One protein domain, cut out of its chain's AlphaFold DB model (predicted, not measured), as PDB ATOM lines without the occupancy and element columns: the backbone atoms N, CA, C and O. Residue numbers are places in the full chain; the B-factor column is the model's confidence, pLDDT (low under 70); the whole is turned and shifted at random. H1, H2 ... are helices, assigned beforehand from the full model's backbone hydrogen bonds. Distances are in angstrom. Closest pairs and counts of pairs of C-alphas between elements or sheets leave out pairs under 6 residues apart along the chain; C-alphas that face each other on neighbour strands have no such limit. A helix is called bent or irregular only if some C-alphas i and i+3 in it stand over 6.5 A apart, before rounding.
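AT A GLANCE: This is residues 13 to 175 of the 185 residues of an uncharacterized protein of Trichomonas vaginalis (UniProt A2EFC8). This is a long, rod-shaped up-and-down bundle of four helices, in which H2, H3 and H4 are the long ones and the bent helix H1 packs on H2 and H4, away from H3. At one end the turn between H3 and H4 sticks out, with residues 134 to 139 standing free. The printed part has 163 residues, with four named helices in the order H1, H2, H3, H4 and no named strand; its class is all helix. The whole is loose, with a radius of gyration of the C-alphas of 19.0 A, and spans 65 by 27 by 20 A.

IN THESE COORDINATES: Begin with the longest helix, H4, residues 138 to 174: find C-alpha 138 at (209.610, 156.156, 269.499), from where it runs 53.8 A to C-alpha 174 at (229.282, 185.065, 228.661). H3 holds residues 100 to 133 and is 48.7 A long. H2 holds residues 60 to 94 and is 50.3 A long. H1, residues 13 to 44, begins at C-alpha 13 at (217.792, 190.019, 229.682); by its hydrogen bonds it was assigned as one helix, but it is bent, with C-alphas 33 and 36 lying 6.9 A apart. Its arms are H1a, residues 13 to 33, 30.5 A long, and H1b, residues 36 to 44, 12.2 A long, at a steep tilt of 53 degrees.

HOW THE PARTS SIT: H1a, H2, H3 and H4 form the bundle, up and down, each running against the one before it in the chain. Start at H4: it touches H3 in a helical hairpin, at a shallow tilt of 19 degrees, and their closest C-alphas, of Gln 133 and Val 141, are 6.3 A apart. H3 and H2 form another hairpin, at a shallow tilt of 22 degrees; look at Ala 71 and Leu 116, their closest C-alphas, 5.4 A apart. H2 and H4 run the same way and touch through residues 60 to 74 and 149 to 163 alone, closest at the C-alphas of Ile 67 and Ile 156, 6.8 A. H1a touches H2, opposite ways at a shallow tilt of 29 degrees, with the closest C-alphas, of Ala 17 and Ile 81, 4.5 A apart. H1a also touches H4, at a steep tilt of 44 degrees, through residues 160 to 167 of H4 alone; the C-alphas of His 28 and Ile 160 are closest, at 6.0 A. At H1b, look at Ile 42: its C-alpha is in the closest pair with H2, 6.0 A from that of Leu 60, and in the closest pair with H4, 5.9 A from that of Arg 149. Both arms are apart from H3. In H1a, H1b, H2, H3 and H4 every O i to N i+4 pair is within hydrogen-bond range.

THE WHOLE: The two C-alphas farthest apart, of Gln 95 and Glu 137, are 65.3 A from each other. The printed part has no cut. The link from H1 to H2, residues 45 to 59, is long, while those from H2 to H3 and from H3 to H4 are tight. The mean pLDDT of the printed part is 89.5; look for values under 70 at residues 50 to 55, 134 to 136 and 175.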
ATOM      1  N   LEU A  13     217.422 191.417 229.402       82.88
ATOM      2  CA  LEU A  13     217.792 190.019 229.682       82.88
ATOM      3  C   LEU A  13     219.242 189.851 230.176       82.88
ATOM      4  O   LEU A  13     219.427 189.192 231.203       82.88
ATOM      5  N   PRO A  14     220.268 190.458 229.540       84.25
ATOM      6  CA  PRO A  14     221.641 190.355 230.029       84.25
ATOM      7  C   PRO A  14     221.817 190.995 231.412       84.25
ATOM      8  O   PRO A  14     222.567 190.482 232.241       84.25
ATOM      9  N   LEU A  15     221.127 192.112 231.677       86.62
ATOM     10  CA  LEU A  15     221.181 192.801 232.970       86.62
ATOM     11  C   LEU A  15     220.569 191.934 234.073       86.62
ATOM     12  O   LEU A  15     221.210 191.722 235.100       86.62
ATOM     13  N   ASN A  16     219.391 191.359 233.825       87.94
ATOM     14  CA  ASN A  16     218.711 190.463 234.759       87.94
ATOM     15  C   ASN A  16     219.556 189.218 235.065       87.94
ATOM     16  O   ASN A  16     219.746 188.869 236.228       87.94
ATOM     17  N   ALA A  17     220.133 188.582 234.041       90.88
ATOM     18  CA  ALA A  17     221.005 187.425 234.228       90.88
ATOM     19  C   ALA A  17     222.264 187.771 235.041       90.88
ATOM     20  O   ALA A  17     222.636 187.028 235.950       90.88
ATOM     21  N   ASN A  18     222.891 188.924 234.789       90.62
ATOM     22  CA  ASN A  18     224.042 189.377 235.571       90.62
ATOM     23  C   ASN A  18     223.666 189.676 237.031       90.62
ATOM     24  O   ASN A  18     224.356 189.217 237.941       90.62
ATOM     25  N   SER A  19     222.544 190.361 237.272       92.88
ATOM     26  CA  SER A  19     222.034 190.597 238.628       92.88
ATOM     27  C   SER A  19     221.687 189.292 239.355       92.88
ATOM     28  O   SER A  19     221.984 189.153 240.542       92.88
ATOM     29  N   ALA A  20     221.128 188.303 238.655       94.94
ATOM     30  CA  ALA A  20     220.870 186.973 239.205       94.94
ATOM     31  C   ALA A  20     222.168 186.253 239.607       94.94
ATOM     32  O   ALA A  20     222.233 185.636 240.670       94.94
ATOM     33  N   VAL A  21     223.232 186.374 238.809       94.81
ATOM     34  CA  VAL A  21     224.553 185.813 239.135       94.81
ATOM     35  C   VAL A  21     225.181 186.505 240.349       94.81
ATOM     36  O   VAL A  21     225.738 185.830 241.218       94.81
ATOM     37  N   GLU A  22     225.067 187.829 240.457       94.25
ATOM     38  CA  GLU A  22     225.521 188.578 241.638       94.25
ATOM     39  C   GLU A  22     224.746 188.175 242.898       94.25
ATOM     40  O   GLU A  22     225.342 187.939 243.956       94.25
ATOM     41  N   MET A  23     223.424 188.021 242.783       95.44
ATOM     42  CA  MET A  23     222.573 187.534 243.866       95.44
ATOM     43  C   MET A  23     222.969 186.116 244.285       95.44
ATOM     44  O   MET A  23     223.153 185.862 245.476       95.44
ATOM     45  N   MET A  24     223.190 185.208 243.331       95.75
ATOM     46  CA  MET A  24     223.708 183.865 243.606       95.75
ATOM     47  C   MET A  24     225.060 183.894 244.317       95.75
ATOM     48  O   MET A  24     225.271 183.128 245.254       95.75
ATOM     49  N   GLN A  25     225.974 184.779 243.916       94.94
ATOM     50  CA  GLN A  25     227.277 184.912 244.566       94.94
ATOM     51  C   GLN A  25     227.140 185.374 246.021       94.94
ATOM     52  O   GLN A  25     227.834 184.852 246.900       94.94
ATOM     53  N   LYS A  26     226.240 186.326 246.289       96.50
ATOM     54  CA  LYS A  26     225.939 186.776 247.649       96.50
ATOM     55  C   LYS A  26     225.347 185.639 248.487       96.50
ATOM     56  O   LYS A  26     225.896 185.335 249.545       96.50
ATOM     57  N   MET A  27     224.313 184.966 247.976       96.94
ATOM     58  CA  MET A  27     223.672 183.825 248.644       96.94
ATOM     59  C   MET A  27     224.666 182.700 248.938       96.94
ATOM     60  O   MET A  27     224.701 182.182 250.048       96.94
ATOM     61  N   HIS A  28     225.527 182.358 247.980       97.00
ATOM     62  CA  HIS A  28     226.573 181.354 248.158       97.00
ATOM     63  C   HIS A  28     227.532 181.728 249.302       97.00
ATOM     64  O   HIS A  28     227.859 180.893 250.147       97.00
ATOM     65  N   GLY A  29     227.958 182.993 249.370       96.88
ATOM     66  CA  GLY A  29     228.808 183.489 250.453       96.88
ATOM     67  C   GLY A  29     228.123 183.477 251.825       96.88
ATOM     68  O   GLY A  29     228.777 183.190 252.831       96.88
ATOM     69  N   GLU A  30     226.826 183.774 251.880       97.06
ATOM     70  CA  GLU A  30     226.014 183.709 253.100       97.06
ATOM     71  C   GLU A  30     225.823 182.260 253.565       97.06
ATOM     72  O   GLU A  30     226.127 181.942 254.718       97.06
ATOM     73  N   LEU A  31     225.444 181.358 252.658       96.25
ATOM     74  CA  LEU A  31     225.207 179.950 252.962       96.25
ATOM     75  C   LEU A  31     226.483 179.228 253.415       96.25
ATOM     76  O   LEU A  31     226.435 178.453 254.366       96.25
ATOM     77  N   ILE A  32     227.648 179.525 252.826       97.19
ATOM     78  CA  ILE A  32     228.936 178.989 253.308       97.19
ATOM     79  C   ILE A  32     229.199 179.383 254.766       97.19
ATOM     80  O   ILE A  32     229.665 178.556 255.550       97.19
ATOM     81  N   LYS A  33     228.906 180.633 255.142       96.62
ATOM     82  CA  LYS A  33     229.078 181.110 256.524       96.62
ATOM     83  C   LYS A  33     228.054 180.486 257.469       96.62
ATOM     84  O   LYS A  33     228.374 180.238 258.629       96.62
ATOM     85  N   LEU A  34     226.840 180.240 256.983       95.62
ATOM     86  CA  LEU A  34     225.740 179.678 257.763       95.62
ATOM     87  C   LEU A  34     225.868 178.159 257.960       95.62
ATOM     88  O   LEU A  34     225.488 177.639 259.012       95.62
ATOM     89  N   LYS A  35     226.461 177.452 256.989       96.38
ATOM     90  CA  LYS A  35     226.591 175.988 256.943       96.38
ATOM     91  C   LYS A  35     227.079 175.355 258.254       96.38
ATOM     92  O   LYS A  35     226.426 174.413 258.704       96.38
ATOM     93  N   PRO A  36     228.155 175.826 258.924       96.62
ATOM     94  CA  PRO A  36     228.596 175.226 260.184       96.62
ATOM     95  C   PRO A  36     227.521 175.266 261.277       96.62
ATOM     96  O   PRO A  36     227.353 174.298 262.020       96.62
ATOM     97  N   ASN A  37     226.754 176.358 261.350       94.88
ATOM     98  CA  ASN A  37     225.667 176.504 262.316       94.88
ATOM     99  C   ASN A  37     224.486 175.597 261.965       94.88
ATOM    100  O   ASN A  37     223.932 174.965 262.861       94.88
ATOM    101  N   MET A  38     224.146 175.471 260.679       95.44
ATOM    102  CA  MET A  38     223.122 174.524 260.222       95.44
ATOM    103  C   MET A  38     223.519 173.084 260.553       95.44
ATOM    104  O   MET A  38     222.710 172.342 261.093       95.44
ATOM    105  N   TYR A  39     224.778 172.697 260.334       96.38
ATOM    106  CA  TYR A  39     225.258 171.342 260.633       96.38
ATOM    107  C   TYR A  39     225.229 171.061 262.135       96.38
ATOM    108  O   TYR A  39     224.780 169.998 262.562       96.38
ATOM    109  N   LYS A  40     225.644 172.039 262.947       94.12
ATOM    110  CA  LYS A  40     225.536 171.959 264.405       94.12
ATOM    111  C   LYS A  40     224.078 171.834 264.855       94.12
ATOM    112  O   LYS A  40     223.795 171.069 265.773       94.12
ATOM    113  N   CYS A  41     223.159 172.555 264.213       91.88
ATOM    114  CA  CYS A  41     221.725 172.448 264.469       91.88
ATOM    115  C   CYS A  41     221.205 171.045 264.116       91.88
ATOM    116  O   CYS A  41     220.632 170.382 264.973       91.88
ATOM    117  N   ILE A  42     221.513 170.540 262.915       93.00
ATOM    118  CA  ILE A  42     221.154 169.189 262.449       93.00
ATOM    119  C   ILE A  42     221.642 168.106 263.423       93.00
ATOM    120  O   ILE A  42     220.919 167.154 263.720       93.00
ATOM    121  N   GLN A  43     222.866 168.247 263.934       90.94
ATOM    122  CA  GLN A  43     223.457 167.285 264.860       90.94
ATOM    123  C   GLN A  43     222.795 167.317 266.245       90.94
ATOM    124  O   GLN A  43     222.550 166.262 266.829       90.94
ATOM    125  N   ASN A  44     222.507 168.515 266.763       86.69
ATOM    126  CA  ASN A  44     222.061 168.705 268.146       86.69
ATOM    127  C   ASN A  44     220.539 168.724 268.315       86.69
ATOM    128  O   ASN A  44     220.052 168.589 269.437       86.69
ATOM    129  N   ALA A  45     219.779 168.930 267.239       82.00
ATOM    130  CA  ALA A  45     218.330 168.965 267.311       82.00
ATOM    131  C   ALA A  45     217.795 167.605 267.773       82.00
ATOM    132  O   ALA A  45     218.137 166.559 267.226       82.00
ATOM    133  N   THR A  46     216.952 167.610 268.801       74.31
ATOM    134  CA  THR A  46     216.250 166.417 269.305       74.31
ATOM    135  C   THR A  46     214.855 166.285 268.710       74.31
ATOM    136  O   THR A  46     214.355 165.179 268.560       74.31
ATOM    137  N   ASP A  47     214.270 167.414 268.316       70.88
ATOM    138  CA  ASP A  47     212.891 167.540 267.865       70.88
ATOM    139  C   ASP A  47     212.830 168.323 266.558       70.88
ATOM    140  O   ASP A  47     213.693 169.161 266.277       70.88
ATOM    141  N   TYR A  48     211.770 168.082 265.785       79.25
ATOM    142  CA  TYR A  48     211.552 168.791 264.530       79.25
ATOM    143  C   TYR A  48     211.174 170.267 264.729       79.25
ATOM    144  O   TYR A  48     211.787 171.149 264.134       79.25
ATOM    145  N   LYS A  49     210.201 170.538 265.607       77.06
ATOM    146  CA  LYS A  49     209.761 171.881 266.020       77.06
ATOM    147  C   LYS A  49     209.575 171.901 267.536       77.06
ATOM    148  O   LYS A  49     208.949 170.987 268.074       77.06
ATOM    149  N   LYS A  50     210.068 172.945 268.214       64.44
ATOM    150  CA  LYS A  50     209.843 173.167 269.654       64.44
ATOM    151  C   LYS A  50     208.853 174.318 269.872       64.44
ATOM    152  O   LYS A  50     209.114 175.421 269.388       64.44
ATOM    153  N   PRO A  51     207.731 174.104 270.586       60.69
ATOM    154  CA  PRO A  51     206.790 175.181 270.876       60.69
ATOM    155  C   PRO A  51     207.452 176.256 271.751       60.69
ATOM    156  O   PRO A  51     208.124 175.946 272.732       60.69
ATOM    157  N   GLY A  52     207.262 177.528 271.389       63.47
ATOM    158  CA  GLY A  52     207.707 178.678 272.185       63.47
ATOM    159  C   GLY A  52     209.162 179.128 271.990       63.47
ATOM    160  O   GLY A  52     209.599 180.038 272.693       63.47
ATOM    161  N   MET A  53     209.921 178.549 271.051       61.84
ATOM    162  CA  MET A  53     211.254 179.068 270.718       61.84
ATOM    163  C   MET A  53     211.185 180.315 269.823       61.84
ATOM    164  O   MET A  53     210.346 180.423 268.931       61.84
ATOM    165  N   LYS A  54     212.082 181.279 270.079       59.97
ATOM    166  CA  LYS A  54     212.281 182.459 269.219       59.97
ATOM    167  C   LYS A  54     212.910 182.036 267.883       59.97
ATOM    168  O   LYS A  54     213.684 181.081 267.857       59.97
ATOM    169  N   LYS A  55     212.627 182.792 266.813       63.84
ATOM    170  CA  LYS A  55     213.236 182.616 265.480       63.84
ATOM    171  C   LYS A  55     214.768 182.502 265.564       63.84
ATOM    172  O   LYS A  55     215.400 183.284 266.274       63.84
ATOM    173  N   GLY A  56     215.343 181.561 264.817       75.00
ATOM    174  CA  GLY A  56     216.785 181.313 264.703       75.00
ATOM    175  C   GLY A  56     217.078 179.831 264.449       75.00
ATOM    176  O   GLY A  56     216.182 179.019 264.587       75.00
ATOM    177  N   LEU A  57     218.321 179.467 264.118       85.50
ATOM    178  CA  LEU A  57     218.724 178.080 263.817       85.50
ATOM    179  C   LEU A  57     218.783 177.180 265.069       85.50
ATOM    180  O   LEU A  57     219.868 176.864 265.566       85.50
ATOM    181  N   ASN A  58     217.630 176.754 265.586       84.56
ATOM    182  CA  ASN A  58     217.529 175.990 266.837       84.56
ATOM    183  C   ASN A  58     216.930 174.587 266.660       84.56
ATOM    184  O   ASN A  58     217.142 173.711 267.501       84.56
ATOM    185  N   THR A  59     216.178 174.374 265.587       88.69
ATOM    186  CA  THR A  59     215.425 173.155 265.295       88.69
ATOM    187  C   THR A  59     215.665 172.693 263.859       88.69
ATOM    188  O   THR A  59     216.103 173.471 263.013       88.69
ATOM    189  N   LEU A  60     215.354 171.425 263.562       89.94
ATOM    190  CA  LEU A  60     215.412 170.932 262.178       89.94
ATOM    191  C   LEU A  60     214.451 171.696 261.261       89.94
ATOM    192  O   LEU A  60     214.791 171.937 260.110       89.94
ATOM    193  N   GLY A  61     213.299 172.137 261.776       90.38
ATOM    194  CA  GLY A  61     212.378 172.982 261.021       90.38
ATOM    195  C   GLY A  61     212.985 174.325 260.602       90.38
ATOM    196  O   GLY A  61     212.699 174.786 259.503       90.38
ATOM    197  N   ASP A  62     213.860 174.920 261.421       90.38
ATOM    198  CA  ASP A  62     214.549 176.170 261.058       90.38
ATOM    199  C   ASP A  62     215.561 175.934 259.923       90.38
ATOM    200  O   ASP A  62     215.730 176.771 259.041       90.38
ATOM    201  N   VAL A  63     216.228 174.776 259.925       93.81
ATOM    202  CA  VAL A  63     217.152 174.373 258.854       93.81
ATOM    203  C   VAL A  63     216.391 174.148 257.545       93.81
ATOM    204  O   VAL A  63     216.837 174.619 256.501       93.81
ATOM    205  N   ASP A  64     215.244 173.469 257.600       94.31
ATOM    206  CA  ASP A  64     214.386 173.248 256.433       94.31
ATOM    207  C   ASP A  64     213.882 174.572 255.839       94.31
ATOM    208  O   ASP A  64     213.837 174.715 254.619       94.31
ATOM    209  N   GLU A  65     213.531 175.553 256.678       92.75
ATOM    210  CA  GLU A  65     213.114 176.888 256.226       92.75
ATOM    211  C   GLU A  65     214.251 177.607 255.484       92.75
ATOM    212  O   GLU A  65     214.037 178.153 254.401       92.75
ATOM    213  N   GLU A  66     215.480 177.551 256.004       95.31
ATOM    214  CA  GLU A  66     216.649 178.089 255.301       95.31
ATOM    215  C   GLU A  66     216.879 177.375 253.963       95.31
ATOM    216  O   GLU A  66     217.050 178.030 252.934       95.31
ATOM    217  N   ILE A  67     216.831 176.039 253.932       96.12
ATOM    218  CA  ILE A  67     217.010 175.262 252.694       96.12
ATOM    219  C   ILE A  67     215.931 175.617 251.673       96.12
ATOM    220  O   ILE A  67     216.255 175.860 250.510       96.12
ATOM    221  N   TYR A  68     214.673 175.724 252.101       95.50
ATOM    222  CA  TYR A  68     213.568 176.177 251.264       95.50
ATOM    223  C   TYR A  68     213.832 177.571 250.676       95.50
ATOM    224  O   TYR A  68     213.653 177.778 249.470       95.50
ATOM    225  N   ASN A  69     214.286 178.515 251.505       95.06
ATOM    226  CA  ASN A  69     214.567 179.886 251.088       95.06
ATOM    227  C   ASN A  69     215.699 179.931 250.054       95.06
ATOM    228  O   ASN A  69     215.522 180.497 248.973       95.06
ATOM    229  N   TYR A  70     216.837 179.288 250.332       97.38
ATOM    230  CA  TYR A  70     217.962 179.247 249.395       97.38
ATOM    231  C   TYR A  70     217.614 178.498 248.107       97.38
ATOM    232  O   TYR A  70     217.977 178.964 247.027       97.38
ATOM    233  N   ALA A  71     216.889 177.378 248.182       97.25
ATOM    234  CA  ALA A  71     216.473 176.626 247.001       97.25
ATOM    235  C   ALA A  71     215.514 177.434 246.113       97.25
ATOM    236  O   ALA A  71     215.679 177.460 244.891       97.25
ATOM    237  N   SER A  72     214.552 178.136 246.718       96.19
ATOM    238  CA  SER A  72     213.594 178.982 246.000       96.19
ATOM    239  C   SER A  72     214.288 180.160 245.318       96.19
ATOM    240  O   SER A  72     214.170 180.322 244.104       96.19
ATOM    241  N   CYS A  73     215.092 180.922 246.064       96.56
ATOM    242  CA  CYS A  73     215.833 182.053 245.510       96.56
ATOM    243  C   CYS A  73     216.821 181.612 244.421       96.56
ATOM    244  O   CYS A  73     216.971 182.292 243.405       96.56
ATOM    245  N   PHE A  74     217.482 180.463 244.595       98.00
ATOM    246  CA  PHE A  74     218.390 179.932 243.582       98.00
ATOM    247  C   PHE A  74     217.646 179.557 242.299       98.00
ATOM    248  O   PHE A  74     218.066 179.957 241.217       98.00
ATOM    249  N   ARG A  75     216.509 178.863 242.398       96.94
ATOM    250  CA  ARG A  75     215.664 178.528 241.241       96.94
ATOM    251  C   ARG A  75     215.214 179.778 240.474       96.94
ATOM    252  O   ARG A  75     215.182 179.769 239.241       96.94
ATOM    253  N   ASP A  76     214.889 180.850 241.183       96.12
ATOM    254  CA  ASP A  76     214.464 182.102 240.556       96.12
ATOM    255  C   ASP A  76     215.638 182.792 239.837       96.12
ATOM    256  O   ASP A  76     215.472 183.289 238.722       96.12
ATOM    257  N   CYS A  77     216.851 182.735 240.404       97.31
ATOM    258  CA  CYS A  77     218.070 183.181 239.718       97.31
ATOM    259  C   CYS A  77     218.346 182.351 238.456       97.31
ATOM    260  O   CYS A  77     218.639 182.906 237.398       97.31
ATOM    261  N   LEU A  78     218.207 181.025 238.548       97.56
ATOM    262  CA  LEU A  78     218.382 180.116 237.415       97.56
ATOM    263  C   LEU A  78     217.442 180.458 236.261       97.56
ATOM    264  O   LEU A  78     217.881 180.466 235.122       97.56
ATOM    265  N   SER A  79     216.190 180.809 236.554       95.44
ATOM    266  CA  SER A  79     215.202 181.168 235.528       95.44
ATOM    267  C   SER A  79     215.604 182.426 234.743       95.44
ATOM    268  O   SER A  79     215.400 182.495 233.533       95.44
ATOM    269  N   GLN A  80     216.206 183.415 235.414       94.69
ATOM    270  CA  GLN A  80     216.699 184.636 234.763       94.69
ATOM    271  C   GLN A  80     217.928 184.358 233.892       94.69
ATOM    272  O   GLN A  80     218.021 184.862 232.774       94.69
ATOM    273  N   ILE A  81     218.849 183.529 234.391       94.81
ATOM    274  CA  ILE A  81     220.034 183.103 233.640       94.81
ATOM    275  C   ILE A  81     219.610 182.318 232.398       94.81
ATOM    276  O   ILE A  81     220.053 182.627 231.297       94.81
ATOM    277  N   GLU A  82     218.728 181.336 232.559       94.69
ATOM    278  CA  GLU A  82     218.248 180.472 231.482       94.69
ATOM    279  C   GLU A  82     217.589 181.274 230.353       94.69
ATOM    280  O   GLU A  82     217.897 181.062 229.184       94.69
ATOM    281  N   ALA A  83     216.745 182.256 230.694       92.75
ATOM    282  CA  ALA A  83     216.096 183.120 229.711       92.75
ATOM    283  C   ALA A  83     217.109 183.873 228.832       92.75
ATOM    284  O   ALA A  83     216.931 183.958 227.617       92.75
ATOM    285  N   PHE A  84     218.190 184.386 229.428       93.31
ATOM    286  CA  PHE A  84     219.262 185.025 228.669       93.31
ATOM    287  C   PHE A  84     220.056 184.010 227.834       93.31
ATOM    288  O   PHE A  84     220.352 184.274 226.670       93.31
ATOM    289  N   MET A  85     220.352 182.829 228.380       92.88
ATOM    290  CA  MET A  85     221.085 181.791 227.648       92.88
ATOM    291  C   MET A  85     220.326 181.277 226.424       92.88
ATOM    292  O   MET A  85     220.953 181.039 225.392       92.88
ATOM    293  N   HIS A  86     218.997 181.165 226.497       92.12
ATOM    294  CA  HIS A  86     218.165 180.823 225.341       92.12
ATOM    295  C   HIS A  86     218.244 181.890 224.240       92.12
ATOM    296  O   HIS A  86     218.376 181.534 223.072       92.12
ATOM    297  N   ASP A  87     218.242 183.186 224.576       90.56
ATOM    298  CA  ASP A  87     218.411 184.264 223.580       90.56
ATOM    299  C   ASP A  87     219.813 184.241 222.937       90.56
ATOM    300  O   ASP A  87     219.951 184.379 221.716       90.56
ATOM    301  N   VAL A  88     220.855 183.956 223.729       89.75
ATOM    302  CA  VAL A  88     222.215 183.751 223.205       89.75
ATOM    303  C   VAL A  88     222.266 182.542 222.271       89.75
ATOM    304  O   VAL A  88     222.837 182.636 221.185       89.75
ATOM    305  N   MET A  89     221.653 181.421 222.653       89.62
ATOM    306  CA  MET A  89     221.605 180.207 221.837       89.62
ATOM    307  C   MET A  89     220.897 180.460 220.503       89.62
ATOM    308  O   MET A  89     221.449 180.121 219.459       89.62
ATOM    309  N   LEU A  90     219.744 181.135 220.515       89.94
ATOM    310  CA  LEU A  90     219.035 181.537 219.296       89.94
ATOM    311  C   LEU A  90     219.922 182.393 218.386       89.94
ATOM    312  O   LEU A  90     220.045 182.107 217.197       89.94
ATOM    313  N   THR A  91     220.625 183.376 218.953       88.88
ATOM    314  CA  THR A  91     221.566 184.218 218.200       88.88
ATOM    315  C   THR A  91     222.691 183.386 217.569       88.88
ATOM    316  O   THR A  91     223.059 183.598 216.414       88.88
ATOM    317  N   LYS A  92     223.247 182.413 218.304       87.50
ATOM    318  CA  LYS A  92     224.302 181.519 217.800       87.50
ATOM    319  C   LYS A  92     223.807 180.610 216.679       87.50
ATOM    320  O   LYS A  92     224.541 180.418 215.706       87.50
ATOM    321  N   MET A  93     222.576 180.112 216.792       88.94
ATOM    322  CA  MET A  93     221.910 179.317 215.759       88.94
ATOM    323  C   MET A  93     221.679 180.131 214.483       88.94
ATOM    324  O   MET A  93     222.020 179.665 213.399       88.94
ATOM    325  N   GLU A  94     221.168 181.361 214.600       91.88
ATOM    326  CA  GLU A  94     220.970 182.277 213.464       91.88
ATOM    327  C   GLU A  94     222.290 182.608 212.750       91.88
ATOM    328  O   GLU A  94     222.326 182.753 211.529       91.88
ATOM    329  N   GLN A  95     223.390 182.679 213.504       90.81
ATOM    330  CA  GLN A  95     224.741 182.897 212.976       90.81
ATOM    331  C   GLN A  95     225.395 181.626 212.407       90.81
ATOM    332  O   GLN A  95     226.504 181.708 211.878       90.81
ATOM    333  N   GLY A  96     224.758 180.454 212.521       89.25
ATOM    334  CA  GLY A  96     225.336 179.173 212.099       89.25
ATOM    335  C   GLY A  96     226.586 178.773 212.892       89.25
ATOM    336  O   GLY A  96     227.454 178.074 212.373       89.25
ATOM    337  N   THR A  97     226.707 179.250 214.132       90.50
ATOM    338  CA  THR A  97     227.845 178.970 215.020       90.50
ATOM    339  C   THR A  97     227.520 177.858 216.009       90.50
ATOM    340  O   THR A  97     226.359 177.654 216.353       90.50
ATOM    341  N   ASP A  98     228.548 177.148 216.482       86.69
ATOM    342  CA  ASP A  98     228.396 176.102 217.496       86.69
ATOM    343  C   ASP A  98     227.771 176.657 218.790       86.69
ATOM    344  O   ASP A  98     228.229 177.661 219.350       86.69
ATOM    345  N   TYR A  99     226.712 175.986 219.247       90.38
ATOM    346  CA  TYR A  99     225.934 176.323 220.435       90.38
ATOM    347  C   TYR A  99     225.828 175.161 221.440       90.38
ATOM    348  O   TYR A  99     225.145 175.303 222.453       90.38
ATOM    349  N   GLU A 100     226.538 174.045 221.230       91.44
ATOM    350  CA  GLU A 100     226.409 172.831 222.054       91.44
ATOM    351  C   GLU A 100     226.707 173.100 223.542       91.44
ATOM    352  O   GLU A 100     226.026 172.605 224.441       91.44
ATOM    353  N   ASN A 101     227.696 173.952 223.828       90.50
ATOM    354  CA  ASN A 101     228.032 174.323 225.205       90.50
ATOM    355  C   ASN A 101     226.921 175.132 225.902       90.50
ATOM    356  O   ASN A 101     226.772 175.032 227.118       90.50
ATOM    357  N   TYR A 102     226.138 175.911 225.148       92.56
ATOM    358  CA  TYR A 102     225.010 176.687 225.675       92.56
ATOM    359  C   TYR A 102     223.817 175.770 225.951       92.56
ATOM    360  O   TYR A 102     223.198 175.870 227.009       92.56
ATOM    361  N   GLU A 103     223.553 174.824 225.048       93.25
ATOM    362  CA  GLU A 103     222.512 173.810 225.220       93.25
ATOM    363  C   GLU A 103     222.785 172.931 226.450       93.25
ATOM    364  O   GLU A 103     221.932 172.813 227.331       93.25
ATOM    365  N   ARG A 104     224.002 172.382 226.575       94.44
ATOM    366  CA  ARG A 104     224.410 171.585 227.748       94.44
ATOM    367  C   ARG A 104     224.284 172.374 229.050       94.44
ATOM    368  O   ARG A 104     223.913 171.812 230.081       94.44
ATOM    369  N   PHE A 105     224.591 173.670 229.020       95.19
ATOM    370  CA  PHE A 105     224.424 174.532 230.185       95.19
ATOM    371  C   PHE A 105     222.947 174.697 230.567       95.19
ATOM    372  O   PHE A 105     222.617 174.537 231.742       95.19
ATOM    373  N   CYS A 106     222.054 174.926 229.598       95.25
ATOM    374  CA  CYS A 106     220.611 175.019 229.849       95.25
ATOM    375  C   CYS A 106     220.040 173.699 230.397       95.25
ATOM    376  O   CYS A 106     219.341 173.710 231.405       95.25
ATOM    377  N   GLN A 107     220.442 172.550 229.845       95.31
ATOM    378  CA  GLN A 107     220.071 171.233 230.391       95.31
ATOM    379  C   GLN A 107     220.556 171.046 231.842       95.31
ATOM    380  O   GLN A 107     219.863 170.467 232.683       95.31
ATOM    381  N   GLY A 108     221.751 171.555 232.163       96.12
ATOM    382  CA  GLY A 108     222.271 171.583 233.529       96.12
ATOM    383  C   GLY A 108     221.437 172.460 234.470       96.12
ATOM    384  O   GLY A 108     221.204 172.076 235.622       96.12
ATOM    385  N   ILE A 109     220.948 173.604 233.980       96.75
ATOM    386  CA  ILE A 109     220.015 174.468 234.714       96.75
ATOM    387  C   ILE A 109     218.710 173.720 235.001       96.75
ATOM    388  O   ILE A 109     218.289 173.693 236.159       96.75
ATOM    389  N   ASP A 110     218.113 173.067 234.005       95.88
ATOM    390  CA  ASP A 110     216.858 172.322 234.164       95.88
ATOM    391  C   ASP A 110     216.972 171.212 235.207       95.88
ATOM    392  O   ASP A 110     216.153 171.118 236.127       95.88
ATOM    393  N   SER A 111     218.035 170.409 235.119       96.25
ATOM    394  CA  SER A 111     218.329 169.355 236.094       96.25
ATOM    395  C   SER A 111     218.479 169.920 237.510       96.25
ATOM    396  O   SER A 111     217.921 169.385 238.475       96.25
ATOM    397  N   THR A 112     219.163 171.062 237.636       97.50
ATOM    398  CA  THR A 112     219.323 171.749 238.921       97.50
ATOM    399  C   THR A 112     217.981 172.239 239.457       97.50
ATOM    400  O   THR A 112     217.638 171.951 240.602       97.50
ATOM    401  N   ARG A 113     217.173 172.918 238.633       96.44
ATOM    402  CA  ARG A 113     215.834 173.395 239.012       96.44
ATOM    403  C   ARG A 113     214.936 172.249 239.466       96.44
ATOM    404  O   ARG A 113     214.273 172.382 240.494       96.44
ATOM    405  N   ALA A 114     214.939 171.131 238.743       95.94
ATOM    406  CA  ALA A 114     214.165 169.949 239.100       95.94
ATOM    407  C   ALA A 114     214.565 169.411 240.481       95.94
ATOM    408  O   ALA A 114     213.692 169.149 241.312       95.94
ATOM    409  N   LYS A 115     215.872 169.319 240.778       96.81
ATOM    410  CA  LYS A 115     216.327 168.879 242.104       96.81
ATOM    411  C   LYS A 115     215.945 169.873 243.204       96.81
ATOM    412  O   LYS A 115     215.495 169.426 244.252       96.81
ATOM    413  N   LEU A 116     216.050 171.185 242.973       96.81
ATOM    414  CA  LEU A 116     215.636 172.208 243.951       96.81
ATOM    415  C   LEU A 116     214.137 172.132 244.277       96.81
ATOM    416  O   LEU A 116     213.753 172.230 245.439       96.81
ATOM    417  N   VAL A 117     213.285 171.909 243.270       95.12
ATOM    418  CA  VAL A 117     211.847 171.663 243.484       95.12
ATOM    419  C   VAL A 117     211.627 170.360 244.257       95.12
ATOM    420  O   VAL A 117     210.811 170.324 245.175       95.12
ATOM    421  N   GLY A 118     212.393 169.315 243.934       94.31
ATOM    422  CA  GLY A 118     212.390 168.050 244.666       94.31
ATOM    423  C   GLY A 118     212.700 168.224 246.154       94.31
ATOM    424  O   GLY A 118     211.976 167.680 246.977       94.31
ATOM    425  N   MET A 119     213.690 169.049 246.513       95.69
ATOM    426  CA  MET A 119     214.026 169.336 247.919       95.69
ATOM    427  C   MET A 119     212.846 169.939 248.688       95.69
ATOM    428  O   MET A 119     212.583 169.563 249.827       95.69
ATOM    429  N   ILE A 120     212.110 170.864 248.064       91.19
ATOM    430  CA  ILE A 120     210.934 171.496 248.675       91.19
ATOM    431  C   ILE A 120     209.840 170.450 248.930       91.19
ATOM    432  O   ILE A 120     209.234 170.434 250.003       91.19
ATOM    433  N   ALA A 121     209.609 169.558 247.965       92.69
ATOM    434  CA  ALA A 121     208.651 168.468 248.113       92.69
ATOM    435  C   ALA A 121     209.082 167.462 249.196       92.69
ATOM    436  O   ALA A 121     208.258 167.058 250.011       92.69
ATOM    437  N   GLU A 122     210.369 167.105 249.251       92.88
ATOM    438  CA  GLU A 122     210.946 166.216 250.269       92.88
ATOM    439  C   GLU A 122     210.751 166.778 251.691       92.88
ATOM    440  O   GLU A 122     210.346 166.041 252.590       92.88
ATOM    441  N   ILE A 123     210.966 168.085 251.890       91.06
ATOM    442  CA  ILE A 123     210.709 168.764 253.173       91.06
ATOM    443  C   ILE A 123     209.229 168.664 253.557       91.06
ATOM    444  O   ILE A 123     208.902 168.334 254.697       91.06
ATOM    445  N   TYR A 124     208.324 168.934 252.614       88.94
ATOM    446  CA  TYR A 124     206.885 168.887 252.867       88.94
ATOM    447  C   TYR A 124     206.395 167.472 253.212       88.94
ATOM    448  O   TYR A 124     205.660 167.288 254.185       88.94
ATOM    449  N   GLU A 125     206.823 166.461 252.454       89.12
ATOM    450  CA  GLU A 125     206.441 165.072 252.722       89.12
ATOM    451  C   GLU A 125     206.990 164.586 254.065       89.12
ATOM    452  O   GLU A 125     206.260 163.943 254.818       89.12
ATOM    453  N   PHE A 126     208.217 164.972 254.432       89.81
ATOM    454  CA  PHE A 126     208.745 164.681 255.763       89.81
ATOM    455  C   PHE A 126     207.876 165.296 256.871       89.81
ATOM    456  O   PHE A 126     207.552 164.609 257.836       89.81
ATOM    457  N   GLN A 127     207.467 166.566 256.746       85.06
ATOM    458  CA  GLN A 127     206.612 167.224 257.746       85.06
ATOM    459  C   GLN A 127     205.294 166.467 257.944       85.06
ATOM    460  O   GLN A 127     204.876 166.213 259.073       85.06
ATOM    461  N   LYS A 128     204.674 166.053 256.839       85.25
ATOM    462  CA  LYS A 128     203.438 165.269 256.843       85.25
ATOM    463  C   LYS A 128     203.632 163.893 257.486       85.25
ATOM    464  O   LYS A 128     202.812 163.477 258.301       85.25
ATOM    465  N   GLU A 129     204.708 163.190 257.139       84.56
ATOM    466  CA  GLU A 129     205.033 161.879 257.710       84.56
ATOM    467  C   GLU A 129     205.332 161.982 259.215       84.56
ATOM    468  O   GLU A 129     204.868 161.157 260.004       84.56
ATOM    469  N   GLN A 130     206.023 163.043 259.634       80.25
ATOM    470  CA  GLN A 130     206.360 163.311 261.029       80.25
ATOM    471  C   GLN A 130     205.119 163.583 261.890       80.25
ATOM    472  O   GLN A 130     205.041 163.086 263.016       80.25
ATOM    473  N   ASP A 131     204.132 164.319 261.372       76.75
ATOM    474  CA  ASP A 131     202.871 164.561 262.078       76.75
ATOM    475  C   ASP A 131     202.020 163.285 262.215       76.75
ATOM    476  O   ASP A 131     201.396 163.078 263.257       76.75
ATOM    477  N   ILE A 132     202.053 162.384 261.226       70.69
ATOM    478  CA  ILE A 132     201.374 161.076 261.295       70.69
ATOM    479  C   ILE A 132     202.055 160.156 262.321       70.69
ATOM    480  O   ILE A 132     201.386 159.485 263.109       70.69
ATOM    481  N   GLN A 133     203.390 160.119 262.333       71.56
ATOM    482  CA  GLN A 133     204.162 159.194 263.169       71.56
ATOM    483  C   GLN A 133     204.348 159.664 264.617       71.56
ATOM    484  O   GLN A 133     204.739 158.867 265.464       71.56
ATOM    485  N   ARG A 134     204.012 160.917 264.954       66.75
ATOM    486  CA  ARG A 134     204.031 161.428 266.340       66.75
ATOM    487  C   ARG A 134     203.151 160.639 267.321       66.75
ATOM    488  O   ARG A 134     203.359 160.755 268.525       66.75
ATOM    489  N   GLY A 135     202.195 159.850 266.825       64.19
ATOM    490  CA  GLY A 135     201.380 158.921 267.618       64.19
ATOM    491  C   GLY A 135     201.865 157.463 267.619       64.19
ATOM    492  O   GLY A 135     201.147 156.606 268.128       64.19
ATOM    493  N   GLN A 136     203.022 157.163 267.019       68.50
ATOM    494  CA  GLN A 136     203.584 155.812 266.878       68.50
ATOM    495  C   GLN A 136     204.792 155.586 267.809       68.50
ATOM    496  O   GLN A 136     205.169 156.457 268.592       68.50
ATOM    497  N   GLU A 137     205.394 154.394 267.748       72.06
ATOM    498  CA  GLU A 137     206.530 154.010 268.591       72.06
ATOM    499  C   GLU A 137     207.775 154.894 268.370       72.06
ATOM    500  O   GLU A 137     208.138 155.242 267.244       72.06
ATOM    501  N   GLU A 138     208.481 155.210 269.460       75.69
ATOM    502  CA  GLU A 138     209.610 156.156 269.499       75.69
ATOM    503  C   GLU A 138     210.748 155.806 268.519       75.69
ATOM    504  O   GLU A 138     211.397 156.691 267.949       75.69
ATOM    505  N   TYR A 139     210.982 154.513 268.269       74.12
ATOM    506  CA  TYR A 139     212.041 154.060 267.364       74.12
ATOM    507  C   TYR A 139     211.775 154.446 265.897       74.12
ATOM    508  O   TYR A 139     212.727 154.710 265.156       74.12
ATOM    509  N   ILE A 140     210.503 154.514 265.484       74.06
ATOM    510  CA  ILE A 140     210.094 154.869 264.117       74.06
ATOM    511  C   ILE A 140     210.399 156.350 263.879       74.06
ATOM    512  O   ILE A 140     211.115 156.700 262.938       74.06
ATOM    513  N   VAL A 141     209.975 157.202 264.817       77.06
ATOM    514  CA  VAL A 141     210.211 158.653 264.788       77.06
ATOM    515  C   VAL A 141     211.710 158.969 264.751       77.06
ATOM    516  O   VAL A 141     212.157 159.826 263.986       77.06
ATOM    517  N   LYS A 142     212.523 158.245 265.531       80.88
ATOM    518  CA  LYS A 142     213.982 158.431 265.555       80.88
ATOM    519  C   LYS A 142     214.652 158.060 264.229       80.88
ATOM    520  O   LYS A 142     215.561 158.766 263.789       80.88
ATOM    521  N   SER A 143     214.219 156.974 263.590       84.50
ATOM    522  CA  SER A 143     214.750 156.548 262.289       84.50
ATOM    523  C   SER A 143     214.412 157.557 261.187       84.50
ATOM    524  O   SER A 143     215.298 157.975 260.435       84.50
ATOM    525  N   LEU A 144     213.162 158.038 261.164       85.62
ATOM    526  CA  LEU A 144     212.704 159.078 260.242       85.62
ATOM    527  C   LEU A 144     213.533 160.368 260.388       85.62
ATOM    528  O   LEU A 144     214.032 160.908 259.399       85.62
ATOM    529  N   LEU A 145     213.757 160.823 261.626       86.00
ATOM    530  CA  LEU A 145     214.568 162.010 261.911       86.00
ATOM    531  C   LEU A 145     216.016 161.857 261.439       86.00
ATOM    532  O   LEU A 145     216.579 162.805 260.897       86.00
ATOM    533  N   ASN A 146     216.633 160.691 261.634       88.44
ATOM    534  CA  ASN A 146     218.008 160.461 261.192       88.44
ATOM    535  C   ASN A 146     218.136 160.514 259.667       88.44
ATOM    536  O   ASN A 146     219.059 161.146 259.160       88.44
ATOM    537  N   LYS A 147     217.189 159.912 258.937       90.06
ATOM    538  CA  LYS A 147     217.160 159.980 257.469       90.06
ATOM    539  C   LYS A 147     217.031 161.426 256.980       90.06
ATOM    540  O   LYS A 147     217.761 161.833 256.081       90.06
ATOM    541  N   HIS A 148     216.154 162.211 257.607       92.56
ATOM    542  CA  HIS A 148     215.970 163.625 257.264       92.56
ATOM    543  C   HIS A 148     217.232 164.455 257.502       92.56
ATOM    544  O   HIS A 148     217.597 165.276 256.670       92.56
ATOM    545  N   ARG A 149     217.948 164.213 258.606       93.12
ATOM    546  CA  ARG A 149     219.200 164.925 258.924       93.12
ATOM    547  C   ARG A 149     220.268 164.752 257.854       93.12
ATOM    548  O   ARG A 149     220.916 165.733 257.494       93.12
ATOM    549  N   GLU A 150     220.474 163.526 257.380       92.81
ATOM    550  CA  GLU A 150     221.458 163.269 256.323       92.81
ATOM    551  C   GLU A 150     221.027 163.921 255.010       92.81
ATOM    552  O   GLU A 150     221.821 164.633 254.397       92.81
ATOM    553  N   LEU A 151     219.741 163.816 254.661       94.75
ATOM    554  CA  LEU A 151     219.190 164.481 253.484       94.75
ATOM    555  C   LEU A 151     219.383 166.007 253.525       94.75
ATOM    556  O   LEU A 151     219.773 166.602 252.523       94.75
ATOM    557  N   GLN A 152     219.188 166.659 254.678       95.25
ATOM    558  CA  GLN A 152     219.398 168.109 254.771       95.25
ATOM    559  C   GLN A 152     220.865 168.515 254.598       95.25
ATOM    560  O   GLN A 152     221.140 169.546 253.983       95.25
ATOM    561  N   LYS A 153     221.825 167.710 255.072       96.44
ATOM    562  CA  LYS A 153     223.250 167.968 254.796       96.44
ATOM    563  C   LYS A 153     223.542 167.866 253.301       96.44
ATOM    564  O   LYS A 153     224.172 168.765 252.746       96.44
ATOM    565  N   GLU A 154     223.041 166.815 252.653       96.75
ATOM    566  CA  GLU A 154     223.184 166.621 251.208       96.75
ATOM    567  C   GLU A 154     222.578 167.787 250.420       96.75
ATOM    568  O   GLU A 154     223.203 168.289 249.486       96.75
ATOM    569  N   ASN A 155     221.406 168.274 250.832       97.69
ATOM    570  CA  ASN A 155     220.742 169.410 250.199       97.69
ATOM    571  C   ASN A 155     221.550 170.708 250.347       97.69
ATOM    572  O   ASN A 155     221.750 171.414 249.356       97.69
ATOM    573  N   ILE A 156     222.080 171.006 251.540       97.75
ATOM    574  CA  ILE A 156     222.950 172.176 251.763       97.75
ATOM    575  C   ILE A 156     224.198 172.096 250.874       97.75
ATOM    576  O   ILE A 156     224.535 173.059 250.181       97.75
ATOM    577  N   ASP A 157     224.875 170.944 250.868       97.94
ATOM    578  CA  ASP A 157     226.080 170.726 250.063       97.94
ATOM    579  C   ASP A 157     225.800 170.843 248.563       97.94
ATOM    580  O   ASP A 157     226.574 171.465 247.825       97.94
ATOM    581  N   TYR A 158     224.673 170.294 248.111       98.12
ATOM    582  CA  TYR A 158     224.235 170.391 246.727       98.12
ATOM    583  C   TYR A 158     223.996 171.844 246.315       98.12
ATOM    584  O   TYR A 158     224.544 172.273 245.299       98.12
ATOM    585  N   ILE A 159     223.231 172.616 247.099       97.88
ATOM    586  CA  ILE A 159     222.917 174.018 246.782       97.88
ATOM    587  C   ILE A 159     224.208 174.832 246.644       97.88
ATOM    588  O   ILE A 159     224.398 175.508 245.631       97.88
ATOM    589  N   ILE A 160     225.130 174.714 247.607       97.69
ATOM    590  CA  ILE A 160     226.423 175.415 247.572       97.69
ATOM    591  C   ILE A 160     227.194 175.054 246.297       97.69
ATOM    592  O   ILE A 160     227.623 175.935 245.546       97.69
ATOM    593  N   LYS A 161     227.352 173.753 246.029       97.50
ATOM    594  CA  LYS A 161     228.128 173.268 244.884       97.50
ATOM    595  C   LYS A 161     227.526 173.725 243.556       97.50
ATOM    596  O   LYS A 161     228.267 174.128 242.655       97.50
ATOM    597  N   GLN A 162     226.205 173.650 243.414       97.62
ATOM    598  CA  GLN A 162     225.538 174.013 242.169       97.62
ATOM    599  C   GLN A 162     225.524 175.519 241.927       97.62
ATOM    600  O   GLN A 162     225.740 175.932 240.790       97.62
ATOM    601  N   MET A 163     225.376 176.349 242.966       97.00
ATOM    602  CA  MET A 163     225.513 177.802 242.812       97.00
ATOM    603  C   MET A 163     226.883 178.179 242.232       97.00
ATOM    604  O   MET A 163     226.958 178.958 241.280       97.00
ATOM    605  N   ASP A 164     227.972 177.603 242.757       94.94
ATOM    606  CA  ASP A 164     229.316 177.879 242.237       94.94
ATOM    607  C   ASP A 164     229.526 177.308 240.827       94.94
ATOM    608  O   ASP A 164     230.137 177.960 239.981       94.94
ATOM    609  N   THR A 165     228.975 176.123 240.551       95.50
ATOM    610  CA  THR A 165     229.045 175.485 239.227       95.50
ATOM    611  C   THR A 165     228.394 176.368 238.167       95.50
ATOM    612  O   THR A 165     229.053 176.758 237.201       95.50
ATOM    613  N   VAL A 166     227.137 176.759 238.379       95.88
ATOM    614  CA  VAL A 166     226.381 177.598 237.440       95.88
ATOM    615  C   VAL A 166     227.080 178.938 237.225       95.88
ATOM    616  O   VAL A 166     227.268 179.352 236.083       95.88
ATOM    617  N   ARG A 167     227.551 179.580 238.301       93.62
ATOM    618  CA  ARG A 167     228.294 180.843 238.216       93.62
ATOM    619  C   ARG A 167     229.544 180.716 237.344       93.62
ATOM    620  O   ARG A 167     229.781 181.565 236.490       93.62
ATOM    621  N   ARG A 168     230.366 179.682 237.553       92.06
ATOM    622  CA  ARG A 168     231.606 179.486 236.782       92.06
ATOM    623  C   ARG A 168     231.323 179.276 235.300       92.06
ATOM    624  O   ARG A 168     231.976 179.915 234.478       92.06
ATOM    625  N   PHE A 169     230.356 178.423 234.974       93.12
ATOM    626  CA  PHE A 169     229.989 178.154 233.586       93.12
ATOM    627  C   PHE A 169     229.397 179.385 232.902       93.12
ATOM    628  O   PHE A 169     229.814 179.717 231.797       93.12
ATOM    629  N   TYR A 170     228.518 180.124 233.583       92.12
ATOM    630  CA  TYR A 170     227.980 181.375 233.053       92.12
ATOM    631  C   TYR A 170     229.091 182.373 232.700       92.12
ATOM    632  O   TYR A 170     229.113 182.923 231.604       92.12
ATOM    633  N   ILE A 171     230.069 182.566 233.594       88.75
ATOM    634  CA  ILE A 171     231.210 183.459 233.343       88.75
ATOM    635  C   ILE A 171     232.026 182.990 232.132       88.75
ATOM    636  O   ILE A 171     232.438 183.816 231.323       88.75
ATOM    637  N   GLN A 172     232.256 181.682 231.997       88.94
ATOM    638  CA  GLN A 172     232.999 181.118 230.867       88.94
ATOM    639  C   GLN A 172     232.284 181.313 229.527       88.94
ATOM    640  O   GLN A 172     232.951 181.550 228.523       88.94
ATOM    641  N   LEU A 173     230.953 181.209 229.507       87.38
ATOM    642  CA  LEU A 173     230.153 181.344 228.291       87.38
ATOM    643  C   LEU A 173     229.918 182.810 227.904       87.38
ATOM    644  O   LEU A 173     229.898 183.128 226.717       87.38
ATOM    645  N   CYS A 174     229.767 183.702 228.888       82.00
ATOM    646  CA  CYS A 174     229.282 185.065 228.661       82.00
ATOM    647  C   CYS A 174     230.343 186.167 228.822       82.00
ATOM    648  O   CYS A 174     230.117 187.278 228.344       82.00
ATOM    649  N   MET A 175     231.495 185.921 229.465       64.38
ATOM    650  CA  MET A 175     232.560 186.931 229.557       64.38
ATOM    651  C   MET A 175     233.634 186.733 228.477       64.38
ATOM    652  O   MET A 175     234.182 185.637 228.343       64.38
TER     653      MET A 175